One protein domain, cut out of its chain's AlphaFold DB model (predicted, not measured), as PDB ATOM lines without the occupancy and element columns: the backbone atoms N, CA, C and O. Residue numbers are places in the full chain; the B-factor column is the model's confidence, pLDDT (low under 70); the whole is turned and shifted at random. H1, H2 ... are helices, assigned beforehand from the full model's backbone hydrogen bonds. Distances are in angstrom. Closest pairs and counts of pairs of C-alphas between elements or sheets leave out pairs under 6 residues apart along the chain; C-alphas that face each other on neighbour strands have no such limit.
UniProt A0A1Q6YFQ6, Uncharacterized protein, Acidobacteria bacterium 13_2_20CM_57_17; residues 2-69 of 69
ATOM      1  N   SER A   2     -12.062  41.045  35.720       54.69
ATOM      2  CA  SER A   2     -11.768  41.512  37.079       54.69
ATOM      3  C   SER A   2     -12.948  42.255  37.708       54.69
ATOM      4  O   SER A   2     -13.602  43.067  37.062       54.69
ATOM      5  N   GLY A   3     -13.206  42.011  38.994       67.56
ATOM      6  CA  GLY A   3     -14.231  42.713  39.779       67.56
ATOM      7  C   GLY A   3     -13.866  44.156  40.164       67.56
ATOM      8  O   GLY A   3     -14.397  44.672  41.147       67.56
ATOM      9  N   PHE A   4     -12.921  44.788  39.462       72.56
ATOM     10  CA  PHE A   4     -12.455  46.153  39.713       72.56
ATOM     11  C   PHE A   4     -11.904  46.794  38.434       72.56
ATOM     12  O   PHE A   4     -11.487  46.101  37.502       72.56
ATOM     13  N   VAL A   5     -11.893  48.128  38.430       82.69
ATOM     14  CA  VAL A   5     -11.313  48.977  37.384       82.69
ATOM     15  C   VAL A   5     -10.204  49.806  38.024       82.69
ATOM     16  O   VAL A   5     -10.425  50.414  39.073       82.69
ATOM     17  N   LEU A   6      -9.018  49.803  37.412       83.19
ATOM     18  CA  LEU A   6      -7.902  50.650  37.830       83.19
ATOM     19  C   LEU A   6      -8.041  52.052  37.240       83.19
ATOM     20  O   LEU A   6      -8.509  52.228  36.115       83.19
ATOM     21  N   HIS A   7      -7.616  53.049  38.010       86.44
ATOM     22  CA  HIS A   7      -7.424  54.398  37.495       86.44
ATOM     23  C   HIS A   7      -6.262  54.404  36.481       86.44
ATOM     24  O   HIS A   7      -5.298  53.672  36.711       86.44
ATOM     25  N   PRO A   8      -6.298  55.221  35.411       87.69
ATOM     26  CA  PRO A   8      -5.201  55.312  34.445       87.69
ATOM     27  C   PRO A   8      -3.835  55.576  35.088       87.69
ATOM     28  O   PRO A   8      -2.871  54.905  34.743       87.69
ATOM     29  N   ASP A   9      -3.767  56.473  36.074       85.94
ATOM     30  CA  ASP A   9      -2.508  56.751  36.785       85.94
ATOM     31  C   ASP A   9      -2.002  55.525  37.558       85.94
ATOM     32  O   ASP A   9      -0.817  55.233  37.534       85.94
ATOM     33  N   ALA A  10      -2.902  54.742  38.162       88.19
ATOM     34  CA  ALA A  10      -2.514  53.516  38.857       88.19
ATOM     35  C   ALA A  10      -2.036  52.426  37.885       88.19
ATOM     36  O   ALA A  10      -1.253  51.566  38.266       88.19
ATOM     37  N   LEU A  11      -2.523  52.435  36.641       90.06
ATOM     38  CA  LEU A  11      -1.996  51.565  35.593       90.06
ATOM     39  C   LEU A  11      -0.576  51.997  35.203       90.06
ATOM     40  O   LEU A  11       0.301  51.148  35.122       90.06
ATOM     41  N   ALA A  12      -0.345  53.305  35.053       92.06
ATOM     42  CA  ALA A  12       0.981  53.849  34.771       92.06
ATOM     43  C   ALA A  12       1.986  53.553  35.900       92.06
ATOM     44  O   ALA A  12       3.121  53.186  35.618       92.06
ATOM     45  N   ASP A  13       1.553  53.626  37.164       92.94
ATOM     46  CA  ASP A  13       2.380  53.235  38.314       92.94
ATOM     47  C   ASP A  13       2.785  51.748  38.241       92.94
ATOM     48  O   ASP A  13       3.916  51.387  38.566       92.94
ATOM     49  N   LEU A  14       1.874  50.860  37.815       93.81
ATOM     50  CA  LEU A  14       2.176  49.432  37.645       93.81
ATOM     51  C   LEU A  14       3.156  49.184  36.496       93.81
ATOM     52  O   LEU A  14       4.037  48.336  36.640       93.81
ATOM     53  N   ASP A  15       3.023  49.927  35.399       94.50
ATOM     54  CA  ASP A  15       3.959  49.867  34.277       94.50
ATOM     55  C   ASP A  15       5.363  50.326  34.716       94.50
ATOM     56  O   ASP A  15       6.340  49.623  34.461       94.50
ATOM     57  N   GLU A  16       5.475  51.425  35.473       96.19
ATOM     58  CA  GLU A  16       6.759  51.917  36.004       96.19
ATOM     59  C   GLU A  16       7.421  50.899  36.952       96.19
ATOM     60  O   GLU A  16       8.624  50.635  36.855       96.19
ATOM     61  N   ILE A  17       6.642  50.280  37.847       94.56
ATOM     62  CA  ILE A  17       7.132  49.218  38.741       94.56
ATOM     63  C   ILE A  17       7.651  48.028  37.932       94.56
ATOM     64  O   ILE A  17       8.720  47.491  38.239       94.56
ATOM     65  N   TRP A  18       6.903  47.602  36.912       96.81
ATOM     66  CA  TRP A  18       7.305  46.482  36.071       96.81
ATOM     67  C   TRP A  18       8.591  46.801  35.313       96.81
ATOM     68  O   TRP A  18       9.526  46.008  35.376       96.81
ATOM     69  N   GLU A  19       8.686  47.970  34.674       96.38
ATOM     70  CA  GLU A  19       9.879  48.403  33.936       96.38
ATOM     71  C   GLU A  19      11.121  48.450  34.834       96.38
ATOM     72  O   GLU A  19      12.196  47.989  34.435       96.38
ATOM     73  N   PHE A  20      10.973  48.941  36.069       96.31
ATOM     74  CA  PHE A  20      12.063  48.991  37.039       96.31
ATOM     75  C   PHE A  20      12.601  47.594  37.381       96.31
ATOM     76  O   PHE A  20      13.814  47.378  37.383       96.31
ATOM     77  N   ILE A  21      11.714  46.633  37.652       95.69
ATOM     78  CA  ILE A  21      12.105  45.268  38.033       95.69
ATOM     79  C   ILE A  21      12.599  44.484  36.810       95.69
ATOM     80  O   ILE A  21      13.586  43.754  36.902       95.69
ATOM     81  N   ALA A  22      11.959  44.668  35.655       96.00
ATOM     82  CA  ALA A  22      12.307  44.030  34.388       96.00
ATOM     83  C   ALA A  22      13.732  44.366  33.930       96.00
ATOM     84  O   ALA A  22      14.359  43.551  33.251       96.00
ATOM     85  N   GLY A  23      14.258  45.529  34.334       95.19
ATOM     86  CA  GLY A  23      15.650  45.911  34.105       95.19
ATOM     87  C   GLY A  23      16.676  44.953  34.727       95.19
ATOM     88  O   GLY A  23      17.791  44.862  34.215       95.19
ATOM     89  N   ASP A  24      16.304  44.221  35.783       96.44
ATOM     90  CA  ASP A  24      17.153  43.227  36.455       96.44
ATOM     91  C   ASP A  24      16.644  41.788  36.246       96.44
ATOM     92  O   ASP A  24      17.417  40.879  35.938       96.44
ATOM     93  N   ASN A  25      15.330  41.561  36.369       95.50
ATOM     94  CA  ASN A  25      14.726  40.235  36.259       95.50
ATOM     95  C   ASN A  25      13.271  40.286  35.758       95.50
ATOM     96  O   ASN A  25      12.339  40.549  36.516       95.50
ATOM     97  N   LEU A  26      13.076  39.927  34.487       96.19
ATOM     98  CA  LEU A  26      11.756  39.860  33.844       96.19
ATOM     99  C   LEU A  26      10.780  38.911  34.554       96.19
ATOM    100  O   LEU A  26       9.630  39.268  34.779       96.19
ATOM    101  N   THR A  27      11.240  37.730  34.972       95.94
ATOM    102  CA  THR A  27      10.385  36.760  35.672       95.94
ATOM    103  C   THR A  27       9.899  37.307  37.013       95.94
ATOM    104  O   THR A  27       8.769  37.047  37.423       95.94
ATOM    105  N   ALA A  28      10.745  38.071  37.709       94.75
ATOM    106  CA  ALA A  28      10.348  38.733  38.945       94.75
ATOM    107  C   ALA A  28       9.338  39.861  38.684       94.75
ATOM    108  O   ALA A  28       8.402  40.013  39.464       94.75
ATOM    109  N   ALA A  29       9.494  40.611  37.591       95.25
ATOM    110  CA  ALA A  29       8.570  41.680  37.215       95.25
ATOM    111  C   ALA A  29       7.155  41.138  36.952       95.25
ATOM    112  O   ALA A  29       6.181  41.651  37.509       95.25
ATOM    113  N   ASP A  30       7.053  40.046  36.191       95.19
ATOM    114  CA  ASP A  30       5.776  39.381  35.920       95.19
ATOM    115  C   ASP A  30       5.136  38.833  37.204       95.19
ATOM    116  O   ASP A  30       3.952  39.062  37.455       95.19
ATOM    117  N   GLY A  31       5.929  38.181  38.064       95.06
ATOM    118  CA  GLY A  31       5.437  37.638  39.332       95.06
ATOM    119  C   GLY A  31       4.926  38.712  40.298       95.06
ATOM    120  O   GLY A  31       3.920  38.508  40.974       95.06
ATOM    121  N   VAL A  32       5.577  39.879  40.338       93.69
ATOM    122  CA  VAL A  32       5.141  41.008  41.174       93.69
ATOM    123  C   VAL A  32       3.826  41.599  40.666       93.69
ATOM    124  O   VAL A  32       2.936  41.871  41.475       93.69
ATOM    125  N   LEU A  33       3.661  41.769  39.348       92.50
ATOM    126  CA  LEU A  33       2.384  42.225  38.792       92.50
ATOM    127  C   LEU A  33       1.259  41.235  39.094       92.50
ATOM    128  O   LEU A  33       0.188  41.653  39.538       92.50
ATOM    129  N   GLU A  34       1.497  39.940  38.893       93.62
ATOM    130  CA  GLU A  34       0.511  38.895  39.168       93.62
ATOM    131  C   GLU A  34       0.068  38.920  40.640       93.62
ATOM    132  O   GLU A  34      -1.132  38.991  40.917       93.62
ATOM    133  N   GLU A  35       1.012  39.012  41.583       93.44
ATOM    134  CA  GLU A  35       0.712  39.106  43.017       93.44
ATOM    135  C   GLU A  35      -0.133  40.347  43.366       93.44
ATOM    136  O   GLU A  35      -1.072  40.276  44.171       93.44
ATOM    137  N   ILE A  36       0.171  41.502  42.764       90.44
ATOM    138  CA  ILE A  36      -0.610  42.728  42.973       90.44
ATOM    139  C   ILE A  36      -2.040  42.539  42.457       90.44
ATOM    140  O   ILE A  36      -2.997  42.853  43.175       90.44
ATOM    141  N   TYR A  37      -2.206  41.994  41.250       89.00
ATOM    142  CA  TYR A  37      -3.526  41.732  40.679       89.00
ATOM    143  C   TYR A  37      -4.333  40.753  41.535       89.00
ATOM    144  O   TYR A  37      -5.506  41.023  41.813       89.00
ATOM    145  N   GLU A  38      -3.725  39.670  42.017       89.12
ATOM    146  CA  GLU A  38      -4.376  38.713  42.916       89.12
ATOM    147  C   GLU A  38      -4.876  39.386  44.198       89.12
ATOM    148  O   GLU A  38      -6.037  39.221  44.587       89.12
ATOM    149  N   ARG A  39      -4.043  40.218  44.833       85.94
ATOM    150  CA  ARG A  39      -4.437  40.963  46.039       85.94
ATOM    151  C   ARG A  39      -5.577  41.940  45.768       85.94
ATOM    152  O   ARG A  39      -6.495  42.041  46.583       85.94
ATOM    153  N   LEU A  40      -5.567  42.631  44.631       84.94
ATOM    154  CA  LEU A  40      -6.656  43.532  44.242       84.94
ATOM    155  C   LEU A  40      -7.968  42.776  43.989       84.94
ATOM    156  O   LEU A  40      -9.032  43.237  44.414       84.94
ATOM    157  N   VAL A  41      -7.909  41.589  43.374       85.12
ATOM    158  CA  VAL A  41      -9.077  40.704  43.226       85.12
ATOM    159  C   VAL A  41      -9.624  40.306  44.598       85.12
ATOM    160  O   VAL A  41     -10.834  40.380  44.811       85.12
ATOM    161  N   LEU A  42      -8.759  39.942  45.549       83.88
ATOM    162  CA  LEU A  42      -9.169  39.577  46.910       83.88
ATOM    163  C   LEU A  42      -9.797  40.746  47.680       83.88
ATOM    164  O   LEU A  42     -10.684  40.527  48.504       83.88
ATOM    165  N   LEU A  43      -9.378  41.984  47.405       79.88
ATOM    166  CA  LEU A  43      -9.918  43.194  48.034       79.88
ATOM    167  C   LEU A  43     -11.206  43.705  47.377       79.88
ATOM    168  O   LEU A  43     -11.968  44.414  48.035       79.88
ATOM    169  N   SER A  44     -11.492  43.326  46.127       76.25
ATOM    170  CA  SER A  44     -12.724  43.680  45.399       76.25
ATOM    171  C   SER A  44     -14.021  43.497  46.221       76.25
ATOM    172  O   SER A  44     -14.815  44.444  46.288       76.25
ATOM    173  N   PRO A  45     -14.251  42.366  46.927       74.25
ATOM    174  CA  PRO A  45     -15.430  42.209  47.786       74.25
ATOM    175  C   PRO A  45     -15.387  43.059  49.073       74.25
ATOM    176  O   PRO A  45     -16.436  43.353  49.651       74.25
ATOM    177  N   PHE A  46     -14.210  43.508  49.518       65.50
ATOM    178  CA  PHE A  46     -14.009  44.268  50.758       65.50
ATOM    179  C   PHE A  46     -13.834  45.772  50.502       65.50
ATOM    180  O   PHE A  46     -12.865  46.395  50.936       65.50
ATOM    181  N   ARG A  47     -14.837  46.405  49.877       60.50
ATOM    182  CA  ARG A  47     -14.837  47.850  49.546       60.50
ATOM    183  C   ARG A  47     -14.602  48.785  50.751       60.50
ATOM    184  O   ARG A  47     -14.216  49.932  50.567       60.50
ATOM    185  N   LYS A  48     -14.830  48.312  51.984       58.72
ATOM    186  CA  LYS A  48     -14.640  49.077  53.233       58.72
ATOM    187  C   LYS A  48     -13.237  48.960  53.851       58.72
ATOM    188  O   LYS A  48     -12.961  49.688  54.799       58.72
ATOM    189  N   LEU A  49     -12.364  48.071  53.363       52.94
ATOM    190  CA  LEU A  49     -11.060  47.826  54.000       52.94
ATOM    191  C   LEU A  49     -10.003  48.884  53.635       52.94
ATOM    192  O   LEU A  49      -9.119  49.166  54.434       52.94
ATOM    193  N   ALA A  50     -10.119  49.510  52.458       53.56
ATOM    194  CA  ALA A  50      -9.136  50.481  51.970       53.56
ATOM    195  C   ALA A  50      -9.291  51.895  52.573       53.56
ATOM    196  O   ALA A  50      -8.377  52.706  52.493       53.56
ATOM    197  N   THR A  51     -10.439  52.213  53.187       53.91
ATOM    198  CA  THR A  51     -10.803  53.596  53.561       53.91
ATOM    199  C   THR A  51     -10.325  54.028  54.955       53.91
ATOM    200  O   THR A  51     -10.495  55.187  55.321       53.91
ATOM    201  N   ALA A  52      -9.753  53.122  55.756       51.81
ATOM    202  CA  ALA A  52      -9.337  53.424  57.131       51.81
ATOM    203  C   ALA A  52      -7.829  53.687  57.289       51.81
ATOM    204  O   ALA A  52      -7.402  54.115  58.360       51.81
ATOM    205  N   ALA A  53      -7.022  53.446  56.252       52.47
ATOM    206  CA  ALA A  53      -5.599  53.751  56.300       52.47
ATOM    207  C   ALA A  53      -5.393  55.247  55.992       52.47
ATOM    208  O   ALA A  53      -5.753  55.691  54.900       52.47
ATOM    209  N   PRO A  54      -4.841  56.053  56.918       52.03
ATOM    210  CA  PRO A  54      -4.454  57.416  56.593       52.03
ATOM    211  C   PRO A  54      -3.347  57.372  55.535       52.03
ATOM    212  O   PRO A  54      -2.213  56.992  55.813       52.03
ATOM    213  N   ILE A  55      -3.687  57.755  54.308       53.38
ATOM    214  CA  ILE A  55      -2.718  58.007  53.243       53.38
ATOM    215  C   ILE A  55      -1.893  59.235  53.629       53.38
ATOM    216  O   ILE A  55      -2.413  60.351  53.710       53.38
ATOM    217  N   LEU A  56      -0.600  59.033  53.880       49.62
ATOM    218  CA  LEU A  56       0.360  60.113  54.092       49.62
ATOM    219  C   LEU A  56       0.775  60.707  52.741       49.62
ATOM    220  O   LEU A  56       1.912  60.569  52.304       49.62
ATOM    221  N   LEU A  57      -0.145  61.412  52.087       45.47
ATOM    222  CA  LEU A  57       0.226  62.369  51.050       45.47
ATOM    223  C   LEU A  57       0.857  63.576  51.749       45.47
ATOM    224  O   LEU A  57       0.156  64.403  52.332       45.47
ATOM    225  N   HIS A  58       2.189  63.652  51.739       42.81
ATOM    226  CA  HIS A  58       2.927  64.887  52.037       42.81
ATOM    227  C   HIS A  58       2.466  65.635  53.313       42.81
ATOM    228  O   HIS A  58       2.300  66.854  53.319       42.81
ATOM    229  N   GLY A  59       2.228  64.920  54.419       43.28
ATOM    230  CA  GLY A  59       1.934  65.552  55.713       43.28
ATOM    231  C   GLY A  59       0.599  66.308  55.807       43.28
ATOM    232  O   GLY A  59       0.437  67.128  56.712       43.28
ATOM    233  N   ARG A  60      -0.379  66.045  54.931       38.16
ATOM    234  CA  ARG A  60      -1.755  66.541  55.098       38.16
ATOM    235  C   ARG A  60      -2.775  65.422  54.931       38.16
ATOM    236  O   ARG A  60      -2.879  64.800  53.882       38.16
ATOM    237  N   PHE A  61      -3.572  65.220  55.978       36.81
ATOM    238  CA  PHE A  61      -4.748  64.357  55.951       36.81
ATOM    239  C   PHE A  61      -5.760  64.906  54.940       36.81
ATOM    240  O   PHE A  61      -6.337  65.971  55.159       36.81
ATOM    241  N   VAL A  62      -6.001  64.174  53.853       41.31
ATOM    242  CA  VAL A  62      -7.110  64.444  52.935       41.31
ATOM    243  C   VAL A  62      -7.956  63.183  52.835       41.31
ATOM    244  O   VAL A  62      -7.594  62.221  52.167       41.31
ATOM    245  N   PHE A  63      -9.106  63.193  53.509       39.12
ATOM    246  CA  PHE A  63     -10.191  62.263  53.212       39.12
ATOM    247  C   PHE A  63     -10.839  62.718  51.904       39.12
ATOM    248  O   PHE A  63     -11.724  63.570  51.915       39.12
ATOM    249  N   SER A  64     -10.382  62.180  50.775       41.53
ATOM    250  CA  SER A  64     -11.122  62.314  49.522       41.53
ATOM    251  C   SER A  64     -12.037  61.095  49.370       41.53
ATOM    252  O   SER A  64     -11.541  59.966  49.322       41.53
ATOM    253  N   PRO A  65     -13.371  61.260  49.342       39.22
ATOM    254  CA  PRO A  65     -14.276  60.152  49.102       39.22
ATOM    255  C   PRO A  65     -14.196  59.772  47.619       39.22
ATOM    256  O   PRO A  65     -14.854  60.382  46.776       39.22
ATOM    257  N   CYS A  66     -13.410  58.747  47.288       37.53
ATOM    258  CA  CYS A  66     -13.491  58.103  45.979       37.53
ATOM    259  C   CYS A  66     -14.884  57.474  45.811       37.53
ATOM    260  O   CYS A  66     -15.164  56.381  46.307       37.53
ATOM    261  N   ARG A  67     -15.778  58.183  45.110       33.69
ATOM    262  CA  ARG A  67     -16.996  57.610  44.524       33.69
ATOM    263  C   ARG A  67     -16.570  56.715  43.367       33.69
ATOM    264  O   ARG A  67     -16.275  57.204  42.285       33.69
ATOM    265  N   ILE A  68     -16.541  55.413  43.618       37.75
ATOM    266  CA  ILE A  68     -16.460  54.397  42.567       37.75
ATOM    267  C   ILE A  68     -17.831  54.397  41.872       37.75
ATOM    268  O   ILE A  68     -18.813  53.987  42.499       37.75
ATOM    269  N   PHE A  69     -17.905  54.950  40.657       40.94
ATOM    270  CA  PHE A  69     -19.039  54.763  39.745       40.94
ATOM    271  C   PHE A  69     -18.980  53.373  39.112       40.94
ATOM    272  O   PHE A  69     -17.851  52.881  38.887       40.94
TER     273      PHE A  69
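Overview. This is residues 2 to 69 of the 69 residues of an uncharacterized protein of Acidobacteria bacterium 13_2_20CM_57_17 (UniProt A0A1Q6YFQ6). Two helices form a helical hairpin that opens like a narrow V: H2 and H1 come together near the tight link at residues 23 to 25 and spread toward their other ends. Residues 2 to 7 cross from beside the last turns of H2 to the start of H1, and beyond the end of H2 the unnamed stretch of residues 44 to 69 folds back in a loose loop, with residues 56 to 61 sticking out. The printed part has 68 residues, with two named helices in the order H1, H2 and no named strand; the class is all helix, though under half of the residues are in named elements. The whole is loose, with a radius of gyration of the C-alphas of 14.3 A and spans of 37 by 30 by 19 A.

Arrangement. H2, residues 26 to 43, touches H1, residues 8 to 22, with its residues 28 to 33 alone. Their closest C-alphas are those of Trp 18 and Ala 29, 5.1 A apart. The hairpin's helices run opposite ways at a shallow tilt of 34 degrees, only just short of steep. Residues 7 to 13, of which 8 to 13 belong to H1, stand free. In H1 and H2 every O i to N i+4 pair is within hydrogen-bond range.

Along the chain. H2 measures 26.1 A from C-alpha 26 at (11.756, 39.860, 33.844) to C-alpha 43 at (-9.918, 43.194, 48.034). H1 measures 20.8 A and begins with C-alpha 8 at (-5.201, 55.312, 34.445).

Size, cuts and confidence. The C-alphas farthest apart, those of Asp 24 and Phe 69, are 38.1 A apart. The printed part has no cut. The mean pLDDT of the printed part is 74.1; residues 2 to 3 and 46 to 69 are under 70.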